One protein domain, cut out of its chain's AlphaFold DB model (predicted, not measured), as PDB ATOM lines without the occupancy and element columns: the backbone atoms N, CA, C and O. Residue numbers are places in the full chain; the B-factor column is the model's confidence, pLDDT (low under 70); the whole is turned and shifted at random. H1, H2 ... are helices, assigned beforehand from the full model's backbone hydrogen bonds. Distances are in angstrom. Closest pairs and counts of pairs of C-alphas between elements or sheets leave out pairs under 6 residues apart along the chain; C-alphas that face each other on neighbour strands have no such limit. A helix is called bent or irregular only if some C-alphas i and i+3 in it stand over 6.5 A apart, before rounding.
ATOM      1  N   VAL A   8      34.250 -68.819   1.215       85.31
ATOM      2  CA  VAL A   8      35.321 -68.010   0.620       85.31
ATOM      3  C   VAL A   8      34.997 -67.691  -0.839       85.31
ATOM      4  O   VAL A   8      35.097 -66.534  -1.247       85.31
ATOM      5  N   ALA A   9      34.529 -68.672  -1.614       82.69
ATOM      6  CA  ALA A   9      34.076 -68.441  -2.985       82.69
ATOM      7  C   ALA A   9      32.886 -67.470  -3.052       82.69
ATOM      8  O   ALA A   9      32.838 -66.599  -3.927       82.69
ATOM      9  N   VAL A  10      31.951 -67.568  -2.100       87.25
ATOM     10  CA  VAL A  10      30.816 -66.639  -1.996       87.25
ATOM     11  C   VAL A  10      31.294 -65.225  -1.662       87.25
ATOM     12  O   VAL A  10      30.883 -64.279  -2.333       87.25
ATOM     13  N   ILE A  11      32.202 -65.067  -0.694       90.50
ATOM     14  CA  ILE A  11      32.778 -63.760  -0.334       90.50
ATOM     15  C   ILE A  11      33.496 -63.128  -1.530       90.50
ATOM     16  O   ILE A  11      33.220 -61.974  -1.853       90.50
ATOM     17  N   ASN A  12      34.346 -63.879  -2.234       89.69
ATOM     18  CA  ASN A  12      35.081 -63.372  -3.397       89.69
ATOM     19  C   ASN A  12      34.133 -62.930  -4.522       89.69
ATOM     20  O   ASN A  12      34.332 -61.887  -5.144       89.69
ATOM     21  N   THR A  13      33.064 -63.696  -4.756       90.94
ATOM     22  CA  THR A  13      32.053 -63.370  -5.770       90.94
ATOM     23  C   THR A  13      31.271 -62.111  -5.398       90.94
ATOM     24  O   THR A  13      31.050 -61.241  -6.242       90.94
ATOM     25  N   LEU A  14      30.882 -61.976  -4.128       90.19
ATOM     26  CA  LEU A  14      30.192 -60.788  -3.628       90.19
ATOM     27  C   LEU A  14      31.096 -59.553  -3.666       90.19
ATOM     28  O   LEU A  14      30.640 -58.496  -4.086       90.19
ATOM     29  N   GLN A  15      32.376 -59.678  -3.313       92.62
ATOM     30  CA  GLN A  15      33.353 -58.589  -3.416       92.62
ATOM     31  C   GLN A  15      33.550 -58.135  -4.864       92.62
ATOM     32  O   GLN A  15      33.506 -56.936  -5.139       92.62
ATOM     33  N   ALA A  16      33.687 -59.074  -5.803       90.88
ATOM     34  CA  ALA A  16      33.765 -58.753  -7.226       90.88
ATOM     35  C   ALA A  16      32.495 -58.036  -7.712       90.88
ATOM     36  O   ALA A  16      32.573 -57.059  -8.460       90.88
ATOM     37  N   ARG A  17      31.319 -58.477  -7.248       91.38
ATOM     38  CA  ARG A  17      30.044 -57.846  -7.599       91.38
ATOM     39  C   ARG A  17      29.891 -56.452  -6.996       91.38
ATOM     40  O   ARG A  17      29.412 -55.563  -7.695       91.38
ATOM     41  N   ILE A  18      30.300 -56.252  -5.744       94.38
ATOM     42  CA  ILE A  18      30.315 -54.938  -5.089       94.38
ATOM     43  C   ILE A  18      31.201 -53.987  -5.887       94.38
ATOM     44  O   ILE A  18      30.732 -52.931  -6.292       94.38
ATOM     45  N   HIS A  19      32.424 -54.400  -6.215       93.06
ATOM     46  CA  HIS A  19      33.350 -53.567  -6.977       93.06
ATOM     47  C   HIS A  19      32.797 -53.187  -8.360       93.06
ATOM     48  O   HIS A  19      32.900 -52.041  -8.797       93.06
ATOM     49  N   GLN A  20      32.146 -54.138  -9.040       94.88
ATOM     50  CA  GLN A  20      31.467 -53.872 -10.305       94.88
ATOM     51  C   GLN A  20      30.340 -52.838 -10.141       94.88
ATOM     52  O   GLN A  20      30.244 -51.907 -10.941       94.88
ATOM     53  N   LEU A  21      29.487 -53.001  -9.127       93.12
ATOM     54  CA  LEU A  21      28.359 -52.104  -8.870       93.12
ATOM     55  C   LEU A  21      28.824 -50.705  -8.454       93.12
ATOM     56  O   LEU A  21      28.258 -49.719  -8.913       93.12
ATOM     57  N   GLU A  22      29.880 -50.597  -7.649       95.00
ATOM     58  CA  GLU A  22      30.506 -49.320  -7.292       95.00
ATOM     59  C   GLU A  22      31.055 -48.600  -8.529       95.00
ATOM     60  O   GLU A  22      30.858 -47.393  -8.685       95.00
ATOM     61  N   GLY A  23      31.688 -49.341  -9.445       92.62
ATOM     62  CA  GLY A  23      32.153 -48.806 -10.724       92.62
ATOM     63  C   GLY A  23      31.010 -48.290 -11.603       92.62
ATOM     64  O   GLY A  23      31.102 -47.186 -12.140       92.62
ATOM     65  N   GLN A  24      29.917 -49.050 -11.713       93.00
ATOM     66  CA  GLN A  24      28.722 -48.639 -12.462       93.00
ATOM     67  C   GLN A  24      28.066 -47.400 -11.848       93.00
ATOM     68  O   GLN A  24      27.785 -46.441 -12.562       93.00
ATOM     69  N   LEU A  25      27.907 -47.376 -10.523       91.75
ATOM     70  CA  LEU A  25      27.332 -46.242  -9.807       91.75
ATOM     71  C   LEU A  25      28.167 -44.970  -9.991       91.75
ATOM     72  O   LEU A  25      27.614 -43.879 -10.119       91.75
ATOM     73  N   ARG A  26      29.501 -45.089 -10.008       92.06
ATOM     74  CA  ARG A  26      30.385 -43.949 -10.275       92.06
ATOM     75  C   ARG A  26      30.165 -43.394 -11.683       92.06
ATOM     76  O   ARG A  26      29.974 -42.191 -11.819       92.06
ATOM     77  N   LEU A  27      30.125 -44.262 -12.694       90.81
ATOM     78  CA  LEU A  27      29.898 -43.861 -14.086       90.81
ATOM     79  C   LEU A  27      28.528 -43.200 -14.284       90.81
ATOM     80  O   LEU A  27      28.434 -42.171 -14.946       90.81
ATOM     81  N   GLU A  28      27.469 -43.746 -13.683       86.75
ATOM     82  CA  GLU A  28      26.132 -43.141 -13.742       86.75
ATOM     83  C   GLU A  28      26.100 -41.762 -13.075       86.75
ATOM     84  O   GLU A  28      25.484 -40.835 -13.601       86.75
ATOM     85  N   ARG A  29      26.790 -41.593 -11.940       85.50
ATOM     86  CA  ARG A  29      26.901 -40.292 -11.262       85.50
ATOM     87  C   ARG A  29      27.651 -39.268 -12.106       85.50
ATOM     88  O   ARG A  29      27.188 -38.135 -12.202       85.50
ATOM     89  N   GLU A  30      28.759 -39.662 -12.725       83.88
ATOM     90  CA  GLU A  30      29.529 -38.802 -13.633       83.88
ATOM     91  C   GLU A  30      28.665 -38.365 -14.828       83.88
ATOM     92  O   GLU A  30      28.558 -37.173 -15.117       83.88
ATOM     93  N   GLN A  31      27.944 -39.297 -15.458       82.62
ATOM     94  CA  GLN A  31      27.048 -38.994 -16.580       82.62
ATOM     95  C   GLN A  31      25.865 -38.104 -16.181       82.62
ATOM     96  O   GLN A  31      25.504 -37.184 -16.919       82.62
ATOM     97  N   ALA A  32      25.259 -38.345 -15.016       77.56
ATOM     98  CA  ALA A  32      24.173 -37.515 -14.505       77.56
ATOM     99  C   ALA A  32      24.650 -36.086 -14.200       77.56
ATOM    100  O   ALA A  32      23.969 -35.122 -14.557       77.56
ATOM    101  N   GLN A  33      25.834 -35.938 -13.599       73.75
ATOM    102  CA  GLN A  33      26.444 -34.632 -13.341       73.75
ATOM    103  C   GLN A  33      26.768 -33.888 -14.641       73.75
ATOM    104  O   GLN A  33      26.412 -32.716 -14.768       73.75
ATOM    105  N   GLU A  34      27.361 -34.559 -15.634       75.31
ATOM    106  CA  GLU A  34      27.606 -33.960 -16.952       75.31
ATOM    107  C   GLU A  34      26.307 -33.530 -17.647       75.31
ATOM    108  O   GLU A  34      26.248 -32.462 -18.263       75.31
ATOM    109  N   GLY A  35      25.255 -34.346 -17.542       73.56
ATOM    110  CA  GLY A  35      23.941 -34.047 -18.103       73.56
ATOM    111  C   GLY A  35      23.338 -32.778 -17.508       73.56
ATOM    112  O   GLY A  35      22.925 -31.890 -18.254       73.56
ATOM    113  N   ILE A  36      23.341 -32.653 -16.178       68.44
ATOM    114  CA  ILE A  36      22.815 -31.475 -15.471       68.44
ATOM    115  C   ILE A  36      23.609 -30.215 -15.841       68.44
ATOM    116  O   ILE A  36      23.008 -29.190 -16.172       68.44
ATOM    117  N   GLN A  37      24.944 -30.305 -15.859       70.25
ATOM    118  CA  GLN A  37      25.823 -29.175 -16.176       70.25
ATOM    119  C   GLN A  37      25.603 -28.616 -17.587       70.25
ATOM    120  O   GLN A  37      25.749 -27.415 -17.792       70.25
ATOM    121  N   ARG A  38      25.227 -29.454 -18.562       73.75
ATOM    122  CA  ARG A  38      24.961 -29.003 -19.941       73.75
ATOM    123  C   ARG A  38      23.518 -28.546 -20.145       73.75
ATOM    124  O   ARG A  38      23.278 -27.531 -20.793       73.75
ATOM    125  N   GLN A  39      22.549 -29.267 -19.582       80.62
ATOM    126  CA  GLN A  39      21.131 -29.044 -19.882       80.62
ATOM    127  C   GLN A  39      20.608 -27.702 -19.371       80.62
ATOM    128  O   GLN A  39      19.815 -27.055 -20.057       80.62
ATOM    129  N   PHE A  40      21.028 -27.275 -18.179       81.94
ATOM    130  CA  PHE A  40      20.473 -26.069 -17.568       81.94
ATOM    131  C   PHE A  40      20.943 -24.766 -18.249       81.94
ATOM    132  O   PHE A  40      20.078 -23.975 -18.641       81.94
ATOM    133  N   PRO A  41      22.250 -24.540 -18.505       84.31
ATOM    134  CA  PRO A  41      22.696 -23.398 -19.310       84.31
ATOM    135  C   PRO A  41      22.081 -23.389 -20.717       84.31
ATOM    136  O   PRO A  41      21.645 -22.339 -21.194       84.31
ATOM    137  N   ASP A  42      21.972 -24.554 -21.366       86.06
ATOM    138  CA  ASP A  42      21.360 -24.665 -22.694       86.06
ATOM    139  C   ASP A  42      19.873 -24.290 -22.683       86.06
ATOM    140  O   ASP A  42      19.390 -23.634 -23.612       86.06
ATOM    141  N   ALA A  43      19.133 -24.652 -21.631       85.69
ATOM    142  CA  ALA A  43      17.742 -24.242 -21.463       85.69
ATOM    143  C   ALA A  43      17.615 -22.715 -21.330       85.69
ATOM    144  O   ALA A  43      16.786 -22.111 -22.015       85.69
ATOM    145  N   LEU A  44      18.471 -22.071 -20.526       88.00
ATOM    146  CA  LEU A  44      18.494 -20.607 -20.399       88.00
ATOM    147  C   LEU A  44      18.846 -19.923 -21.724       88.00
ATOM    148  O   LEU A  44      18.210 -18.938 -22.108       88.00
ATOM    149  N   ARG A  45      19.798 -20.479 -22.476       86.19
ATOM    150  CA  ARG A  45      20.154 -19.971 -23.802       86.19
ATOM    151  C   ARG A  45      18.991 -20.077 -24.787       86.19
ATOM    152  O   ARG A  45      18.735 -19.133 -25.533       86.19
ATOM    153  N   ARG A  46      18.239 -21.184 -24.772       88.12
ATOM    154  CA  ARG A  46      17.023 -21.338 -25.594       88.12
ATOM    155  C   ARG A  46      15.954 -20.313 -25.234       88.12
ATOM    156  O   ARG A  46      15.371 -19.724 -26.136       88.12
ATOM    157  N   LEU A  47      15.743 -20.047 -23.946       88.12
ATOM    158  CA  LEU A  47      14.833 -18.988 -23.502       88.12
ATOM    159  C   LEU A  47      15.246 -17.620 -24.071       88.12
ATOM    160  O   LEU A  47      14.404 -16.912 -24.625       88.12
ATOM    161  N   ARG A  48      16.545 -17.294 -24.057       83.50
ATOM    162  CA  ARG A  48      17.065 -16.057 -24.667       83.50
ATOM    163  C   ARG A  48      16.818 -15.970 -26.169       83.50
ATOM    164  O   ARG A  48      16.476 -14.894 -26.653       83.50
ATOM    165  N   MET A  49      16.933 -17.080 -26.901       85.69
ATOM    166  CA  MET A  49      16.591 -17.116 -28.333       85.69
ATOM    167  C   MET A  49      15.111 -16.798 -28.595       85.69
ATOM    168  O   MET A  49      14.776 -16.283 -29.658       85.69
ATOM    169  N   HIS A  50      14.235 -17.038 -27.618       88.06
ATOM    170  CA  HIS A  50      12.815 -16.681 -27.662       88.06
ATOM    171  C   HIS A  50      12.501 -15.343 -26.970       88.06
ATOM    172  O   HIS A  50      11.372 -15.121 -26.539       88.06
ATOM    173  N   ALA A  51      13.489 -14.446 -26.864       82.75
ATOM    174  CA  ALA A  51      13.373 -13.122 -26.246       82.75
ATOM    175  C   ALA A  51      12.975 -13.129 -24.753       82.75
ATOM    176  O   ALA A  51      12.534 -12.111 -24.219       82.75
ATOM    177  N   VAL A  52      13.174 -14.249 -24.052       85.25
ATOM    178  CA  VAL A  52      13.027 -14.329 -22.593       85.25
ATOM    179  C   VAL A  52      14.375 -14.027 -21.944       85.25
ATOM    180  O   VAL A  52      15.377 -14.660 -22.264       85.25
ATOM    181  N   ILE A  53      14.407 -13.074 -21.014       83.56
ATOM    182  CA  ILE A  53      15.626 -12.693 -20.290       83.56
ATOM    183  C   ILE A  53      15.559 -13.293 -18.879       83.56
ATOM    184  O   ILE A  53      14.731 -12.847 -18.081       83.56
ATOM    185  N   PRO A  54      16.412 -14.277 -18.538       86.12
ATOM    186  CA  PRO A  54      16.552 -14.739 -17.164       86.12
ATOM    187  C   PRO A  54      17.123 -13.607 -16.308       86.12
ATOM    188  O   PRO A  54      18.192 -13.070 -16.608       86.12
ATOM    189  N   LEU A  55      16.395 -13.222 -15.262       86.88
ATOM    190  CA  LEU A  55      16.714 -12.060 -14.437       86.88
ATOM    191  C   LEU A  55      16.885 -12.463 -12.980       86.88
ATOM    192  O   LEU A  55      15.996 -13.072 -12.386       86.88
ATOM    193  N   TYR A  56      18.000 -12.042 -12.395       85.88
ATOM    194  CA  TYR A  56      18.190 -12.059 -10.957       85.88
ATOM    195  C   TYR A  56      17.716 -10.735 -10.351       85.88
ATOM    196  O   TYR A  56      18.185  -9.651 -10.718       85.88
ATOM    197  N   VAL A  57      16.782 -10.839  -9.403       79.00
ATOM    198  CA  VAL A  57      16.198  -9.711  -8.667       79.00
ATOM    199  C   VAL A  57      16.491  -9.894  -7.179       79.00
ATOM    200  O   VAL A  57      15.651 -10.357  -6.409       79.00
ATOM    201  N   GLY A  58      17.715  -9.555  -6.782       75.19
ATOM    202  CA  GLY A  58      18.167  -9.571  -5.393       75.19
ATOM    203  C   GLY A  58      19.041  -8.362  -5.073       75.19
ATOM    204  O   GLY A  58      19.472  -7.639  -5.969       75.19
ATOM    205  N   SER A  59      19.281  -8.136  -3.783       66.44
ATOM    206  CA  SER A  59      20.076  -7.013  -3.263       66.44
ATOM    207  C   SER A  59      21.592  -7.234  -3.340       66.44
ATOM    208  O   SER A  59      22.352  -6.304  -3.085       66.44
ATOM    209  N   GLY A  60      22.026  -8.457  -3.655       66.75
ATOM    210  CA  GLY A  60      23.436  -8.830  -3.722       66.75
ATOM    211  C   GLY A  60      24.151  -8.288  -4.960       66.75
ATOM    212  O   GLY A  60      23.554  -8.145  -6.029       66.75
ATOM    213  N   ASP A  61      25.450  -8.028  -4.805       78.06
ATOM    214  CA  ASP A  61      26.361  -7.780  -5.922       78.06
ATOM    215  C   ASP A  61      26.472  -9.030  -6.813       78.06
ATOM    216  O   ASP A  61      26.388 -10.167  -6.349       78.06
ATOM    217  N   SER A  62      26.659  -8.804  -8.109       79.94
ATOM    218  CA  SER A  62      26.830  -9.831  -9.132       79.94
ATOM    219  C   SER A  62      28.012 -10.756  -8.859       79.94
ATOM    220  O   SER A  62      27.888 -11.962  -9.053       79.94
ATOM    221  N   GLU A  63      29.130 -10.213  -8.371       83.50
ATOM    222  CA  GLU A  63      30.310 -11.007  -8.026       83.50
ATOM    223  C   GLU A  63      30.054 -11.846  -6.774       83.50
ATOM    224  O   GLU A  63      30.277 -13.052  -6.792       83.50
ATOM    225  N   ALA A  64      29.450 -11.258  -5.737       84.50
ATOM    226  CA  ALA A  64      29.074 -11.994  -4.530       84.50
ATOM    227  C   ALA A  64      28.090 -13.143  -4.827       84.50
ATOM    228  O   ALA A  64      28.235 -14.238  -4.289       84.50
ATOM    229  N   LEU A  65      27.116 -12.922  -5.720       85.19
ATOM    230  CA  LEU A  65      26.199 -13.971  -6.169       85.19
ATOM    231  C   LEU A  65      26.932 -15.074  -6.942       85.19
ATOM    232  O   LEU A  65      26.658 -16.253  -6.734       85.19
ATOM    233  N   ARG A  66      27.854 -14.712  -7.841       87.44
ATOM    234  CA  ARG A  66      28.650 -15.692  -8.595       87.44
ATOM    235  C   ARG A  66      29.529 -16.528  -7.676       87.44
ATOM    236  O   ARG A  66      29.598 -17.736  -7.868       87.44
ATOM    237  N   GLU A  67      30.167 -15.911  -6.687       88.69
ATOM    238  CA  GLU A  67      30.972 -16.615  -5.687       88.69
ATOM    239  C   GLU A  67      30.129 -17.561  -4.828       88.69
ATOM    240  O   GLU A  67      30.555 -18.686  -4.557       88.69
ATOM    241  N   ASP A  68      28.934 -17.132  -4.414       87.88
ATOM    242  CA  ASP A  68      28.015 -17.977  -3.650       87.88
ATOM    243  C   ASP A  68      27.540 -19.179  -4.477       87.88
ATOM    244  O   ASP A  68      27.606 -20.315  -4.010       87.88
ATOM    245  N   VAL A  69      27.174 -18.965  -5.745       88.50
ATOM    246  CA  VAL A  69      26.815 -20.055  -6.665       88.50
ATOM    247  C   VAL A  69      28.002 -20.985  -6.906       88.50
ATOM    248  O   VAL A  69      27.843 -22.196  -6.819       88.50
ATOM    249  N   ALA A  70      29.205 -20.457  -7.136       89.12
ATOM    250  CA  ALA A  70      30.397 -21.279  -7.336       89.12
ATOM    251  C   ALA A  70      30.726 -22.147  -6.108       89.12
ATOM    252  O   ALA A  70      31.270 -23.242  -6.254       89.12
ATOM    253  N   ARG A  71      30.387 -21.679  -4.902       89.75
ATOM    254  CA  ARG A  71      30.606 -22.407  -3.645       89.75
ATOM    255  C   ARG A  71      29.512 -23.429  -3.353       89.75
ATOM    256  O   ARG A  71      29.820 -24.547  -2.948       89.75
ATOM    257  N   SER A  72      28.256 -23.031  -3.518       87.38
ATOM    258  CA  SER A  72      27.083 -23.790  -3.076       87.38
ATOM    259  C   SER A  72      26.529 -24.712  -4.166       87.38
ATOM    260  O   SER A  72      25.907 -25.728  -3.861       87.38
ATOM    261  N   SER A  73      26.732 -24.370  -5.439       85.38
ATOM    262  CA  SER A  73      26.224 -25.104  -6.607       85.38
ATOM    263  C   SER A  73      27.138 -24.882  -7.823       85.38
ATOM    264  O   SER A  73      26.727 -24.248  -8.805       85.38
ATOM    265  N   PRO A  74      28.399 -25.357  -7.776       85.06
ATOM    266  CA  PRO A  74      29.399 -25.103  -8.814       85.06
ATOM    267  C   PRO A  74      28.932 -25.502 -10.221       85.06
ATOM    268  O   PRO A  74      29.278 -24.832 -11.194       85.06
ATOM    269  N   GLU A  75      28.090 -26.527 -10.341       81.94
ATOM    270  CA  GLU A  75      27.463 -26.983 -11.583       81.94
ATOM    271  C   GLU A  75      26.607 -25.914 -12.284       81.94
ATOM    272  O   GLU A  75      26.449 -25.956 -13.505       81.94
ATOM    273  N   LEU A  76      26.094 -24.924 -11.548       83.38
ATOM    274  CA  LEU A  76      25.297 -23.819 -12.087       83.38
ATOM    275  C   LEU A  76      26.148 -22.614 -12.505       83.38
ATOM    276  O   LEU A  76      25.629 -21.679 -13.115       83.38
ATOM    277  N   SER A  77      27.457 -22.631 -12.244       87.81
ATOM    278  CA  SER A  77      28.356 -21.506 -12.543       87.81
ATOM    279  C   SER A  77      28.312 -21.086 -14.014       87.81
ATOM    280  O   SER A  77      28.356 -19.898 -14.325       87.81
ATOM    281  N   GLN A  78      28.177 -22.041 -14.941       85.25
ATOM    282  CA  GLN A  78      28.041 -21.724 -16.366       85.25
ATOM    283  C   GLN A  78      26.700 -21.057 -16.691       85.25
ATOM    284  O   GLN A  78      26.649 -20.140 -17.507       85.25
ATOM    285  N   ALA A  79      25.619 -21.464 -16.021       85.25
ATOM    286  CA  ALA A  79      24.290 -20.896 -16.222       85.25
ATOM    287  C   ALA A  79      24.220 -19.422 -15.799       85.25
ATOM    288  O   ALA A  79      23.476 -18.645 -16.394       85.25
ATOM    289  N   MET A  80      25.054 -19.006 -14.839       87.81
ATOM    290  CA  MET A  80      25.153 -17.610 -14.399       87.81
ATOM    291  C   MET A  80      25.600 -16.642 -15.502       87.81
ATOM    292  O   MET A  80      25.346 -15.445 -15.392       87.81
ATOM    293  N   GLN A  81      26.221 -17.130 -16.580       85.75
ATOM    294  CA  GLN A  81      26.556 -16.308 -17.751       85.75
ATOM    295  C   GLN A  81      25.314 -15.926 -18.570       85.75
ATOM    296  O   GLN A  81      25.330 -14.950 -19.322       85.75
ATOM    297  N   GLU A  82      24.227 -16.683 -18.422       87.25
ATOM    298  CA  GLU A  82      22.973 -16.477 -19.145       87.25
ATOM    299  C   GLU A  82      21.948 -15.661 -18.337       87.25
ATOM    300  O   GLU A  82      20.885 -15.316 -18.861       87.25
ATOM    301  N   VAL A  83      22.264 -15.321 -17.081       87.94
ATOM    302  CA  VAL A  83      21.403 -14.557 -16.167       87.94
ATOM    303  C   VAL A  83      21.868 -13.108 -16.075       87.94
ATOM    304  O   VAL A  83      23.041 -12.817 -15.852       87.94
ATOM    305  N   TRP A  84      20.924 -12.179 -16.201       88.00
ATOM    306  CA  TRP A  84      21.178 -10.752 -16.044       88.00
ATOM    307  C   TRP A  84      20.846 -10.289 -14.631       88.00
ATOM    308  O   TRP A  84      19.788 -10.607 -14.088       88.00
ATOM    309  N   MET A  85      21.705  -9.446 -14.066       88.25
ATOM    310  CA  MET A  85      21.323  -8.637 -12.911       88.25
ATOM    311  C   MET A  85      20.299  -7.595 -13.347       88.25
ATOM    312  O   MET A  85      20.461  -6.981 -14.404       88.25
ATOM    313  N   LEU A  86      19.286  -7.332 -12.518       86.44
ATOM    314  CA  LEU A  86      18.257  -6.339 -12.836       86.44
ATOM    315  C   LEU A  86      18.842  -4.960 -13.197       86.44
ATOM    316  O   LEU A  86      18.379  -4.319 -14.139       86.44
ATOM    317  N   SER A  87      19.892  -4.524 -12.496       84.06
ATOM    318  CA  SER A  87      20.591  -3.259 -12.764       84.06
ATOM    319  C   SER A  87      21.201  -3.206 -14.170       84.06
ATOM    320  O   SER A  87      21.048  -2.204 -14.872       84.06
ATOM    321  N   GLY A  88      21.829  -4.298 -14.609       84.69
ATOM    322  CA  GLY A  88      22.491  -4.424 -15.910       84.69
ATOM    323  C   GLY A  88      21.580  -4.856 -17.060       84.69
ATOM    324  O   GLY A  88      22.011  -4.820 -18.206       84.69
ATOM    325  N   ALA A  89      20.336  -5.260 -16.787       86.81
ATOM    326  CA  ALA A  89      19.435  -5.813 -17.795       86.81
ATOM    327  C   ALA A  89      19.141  -4.828 -18.951       86.81
ATOM    328  O   ALA A  89      18.982  -3.626 -18.699       86.81
ATOM    329  N   PRO A  90      19.002  -5.301 -20.204       85.88
ATOM    330  CA  PRO A  90      18.730  -4.461 -21.373       85.88
ATOM    331  C   PRO A  90      17.233  -4.119 -21.486       85.88
ATOM    332  O   PRO A  90      16.586  -4.385 -22.495       85.88
ATOM    333  N   VAL A  91      16.665  -3.558 -20.421       86.62
ATOM    334  CA  VAL A  91      15.270  -3.103 -20.355       86.62
ATOM    335  C   VAL A  91      15.223  -1.659 -19.861       86.62
ATOM    336  O   VAL A  91      16.169  -1.181 -19.229       86.62
ATOM    337  N   ALA A  92      14.138  -0.953 -20.166       91.19
ATOM    338  CA  ALA A  92      13.980   0.446 -19.788       91.19
ATOM    339  C   ALA A  92      13.977   0.631 -18.255       91.19
ATOM    340  O   ALA A  92      13.619  -0.272 -17.495       91.19
ATOM    341  N   GLN A  93      14.442   1.793 -17.790       89.81
ATOM    342  CA  GLN A  93      14.688   2.047 -16.365       89.81
ATOM    343  C   GLN A  93      13.405   2.003 -15.521       89.81
ATOM    344  O   GLN A  93      13.411   1.496 -14.401       89.81
ATOM    345  N   ASP A  94      12.303   2.500 -16.068       91.19
ATOM    346  CA  ASP A  94      10.960   2.413 -15.498       91.19
ATOM    347  C   ASP A  94      10.511   0.957 -15.311       91.19
ATOM    348  O   ASP A  94      10.011   0.596 -14.245       91.19
ATOM    349  N   VAL A  95      10.780   0.089 -16.291       89.31
ATOM    350  CA  VAL A  95      10.515  -1.353 -16.200       89.31
ATOM    351  C   VAL A  95      11.373  -1.995 -15.109       89.31
ATOM    352  O   VAL A  95      10.856  -2.776 -14.311       89.31
ATOM    353  N   LYS A  96      12.663  -1.638 -15.006       87.81
ATOM    354  CA  LYS A  96      13.532  -2.123 -13.914       87.81
ATOM    355  C   LYS A  96      12.967  -1.749 -12.549       87.81
ATOM    356  O   LYS A  96      12.906  -2.597 -11.663       87.81
ATOM    357  N   MET A  97      12.532  -0.501 -12.388       85.50
ATOM    358  CA  MET A  97      11.912  -0.031 -11.151       85.50
ATOM    359  C   MET A  97      10.615  -0.780 -10.850       85.50
ATOM    360  O   MET A  97      10.444  -1.260  -9.733       85.50
ATOM    361  N   ALA A  98       9.738  -0.950 -11.841       87.81
ATOM    362  CA  ALA A  98       8.491  -1.691 -11.683       87.81
ATOM    363  C   ALA A  98       8.739  -3.147 -11.255       87.81
ATOM    364  O   ALA A  98       8.075  -3.636 -10.342       87.81
ATOM    365  N   ILE A  99       9.729  -3.822 -11.851       87.06
ATOM    366  CA  ILE A  99      10.135  -5.182 -11.470       87.06
ATOM    367  C   ILE A  99      10.688  -5.206 -10.042       87.06
ATOM    368  O   ILE A  99      10.271  -6.049  -9.250       87.06
ATOM    369  N   ALA A 100      11.584  -4.279  -9.686       83.44
ATOM    370  CA  ALA A 100      12.146  -4.182  -8.337       83.44
ATOM    371  C   ALA A 100      11.051  -3.985  -7.273       83.44
ATOM    372  O   ALA A 100      11.045  -4.653  -6.234       83.44
ATOM    373  N   THR A 101      10.082  -3.107  -7.558       83.31
ATOM    374  CA  THR A 101       8.917  -2.856  -6.706       83.31
ATOM    375  C   THR A 101       8.005  -4.080  -6.619       83.31
ATOM    376  O   THR A 101       7.633  -4.477  -5.516       83.31
ATOM    377  N   ALA A 102       7.680  -4.720  -7.747       81.75
ATOM    378  CA  ALA A 102       6.837  -5.918  -7.785       81.75
ATOM    379  C   ALA A 102       7.475  -7.107  -7.046       81.75
ATOM    380  O   ALA A 102       6.782  -7.880  -6.387       81.75
ATOM    381  N   ALA A 103       8.801  -7.223  -7.107       75.50
ATOM    382  CA  ALA A 103       9.572  -8.228  -6.385       75.50
ATOM    383  C   ALA A 103       9.781  -7.894  -4.895       75.50
ATOM    384  O   ALA A 103      10.359  -8.714  -4.177       75.50
ATOM    385  N   LYS A 104       9.327  -6.715  -4.426       69.38
ATOM    386  CA  LYS A 104       9.547  -6.194  -3.064       69.38
ATOM    387  C   LYS A 104      11.016  -6.323  -2.626       69.38
ATOM    388  O   LYS A 104      11.266  -6.779  -1.518       69.38
TER     389      LYS A 104
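Overview. This is residues 8 to 104 of the 111 residues of an uncharacterized protein of Acidovorax wautersii (UniProt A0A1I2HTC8). One long helix, H1, makes an arm, its residues 8 to 32 sticking out free, and its other end runs into a small, loosely built head of three short helices and loops. In the head, H3 packs on residues 40 to 45 of H1, H2 is near H3, and H4 touches no helix. The printed part has 97 residues with four named helices, H1, H2, H3 and H4 in chain order, and no named strand; the class is all helix. It is extended, with a radius of gyration of the C-alphas of 21.6 A and spans of 76 by 27 by 20 A.

Arrangement. H1, residues 8 to 49, touches H3, residues 79 to 82, with residues 40 to 45 alone; the closest C-alphas, those of Pro 41 and Ala 79, are 4.3 A apart. H2, residues 62 to 72, is close to H3 but not clearly touching, the closest C-alphas, of Arg 66 and Met 80, being 7.0 A apart. H1 and H2 are apart. H4, residues 93 to 102, is apart from H1, H2 and H3. Residues 55 to 56 pair with residues 84 to 85, parallel. Every O i to N i+4 pair is within hydrogen-bond range in H2 and H4, and 37 of 38 in H1; H3 is too short for such a pair.

Along the chain. H1 begins at C-alpha 8, (35.321, -68.010, 0.620), and measures 61.5 A. It is neither bent nor irregular, but only just: C-alphas 37 and 40 are 6.3 A apart. H2 measures 15.2 A and H4 14.1 A, ending at C-alpha 102, (6.837, -5.918, -7.785).

Size, cuts and confidence. The C-alphas farthest apart, of Val 8 and Asp 94, are 76.2 A apart. The printed part has no cut. The link from H1 to H2 is long, with 12 residues. Mean pLDDT of the printed part is 85.2; residues 36, 59 to 60 and 104 are under 70.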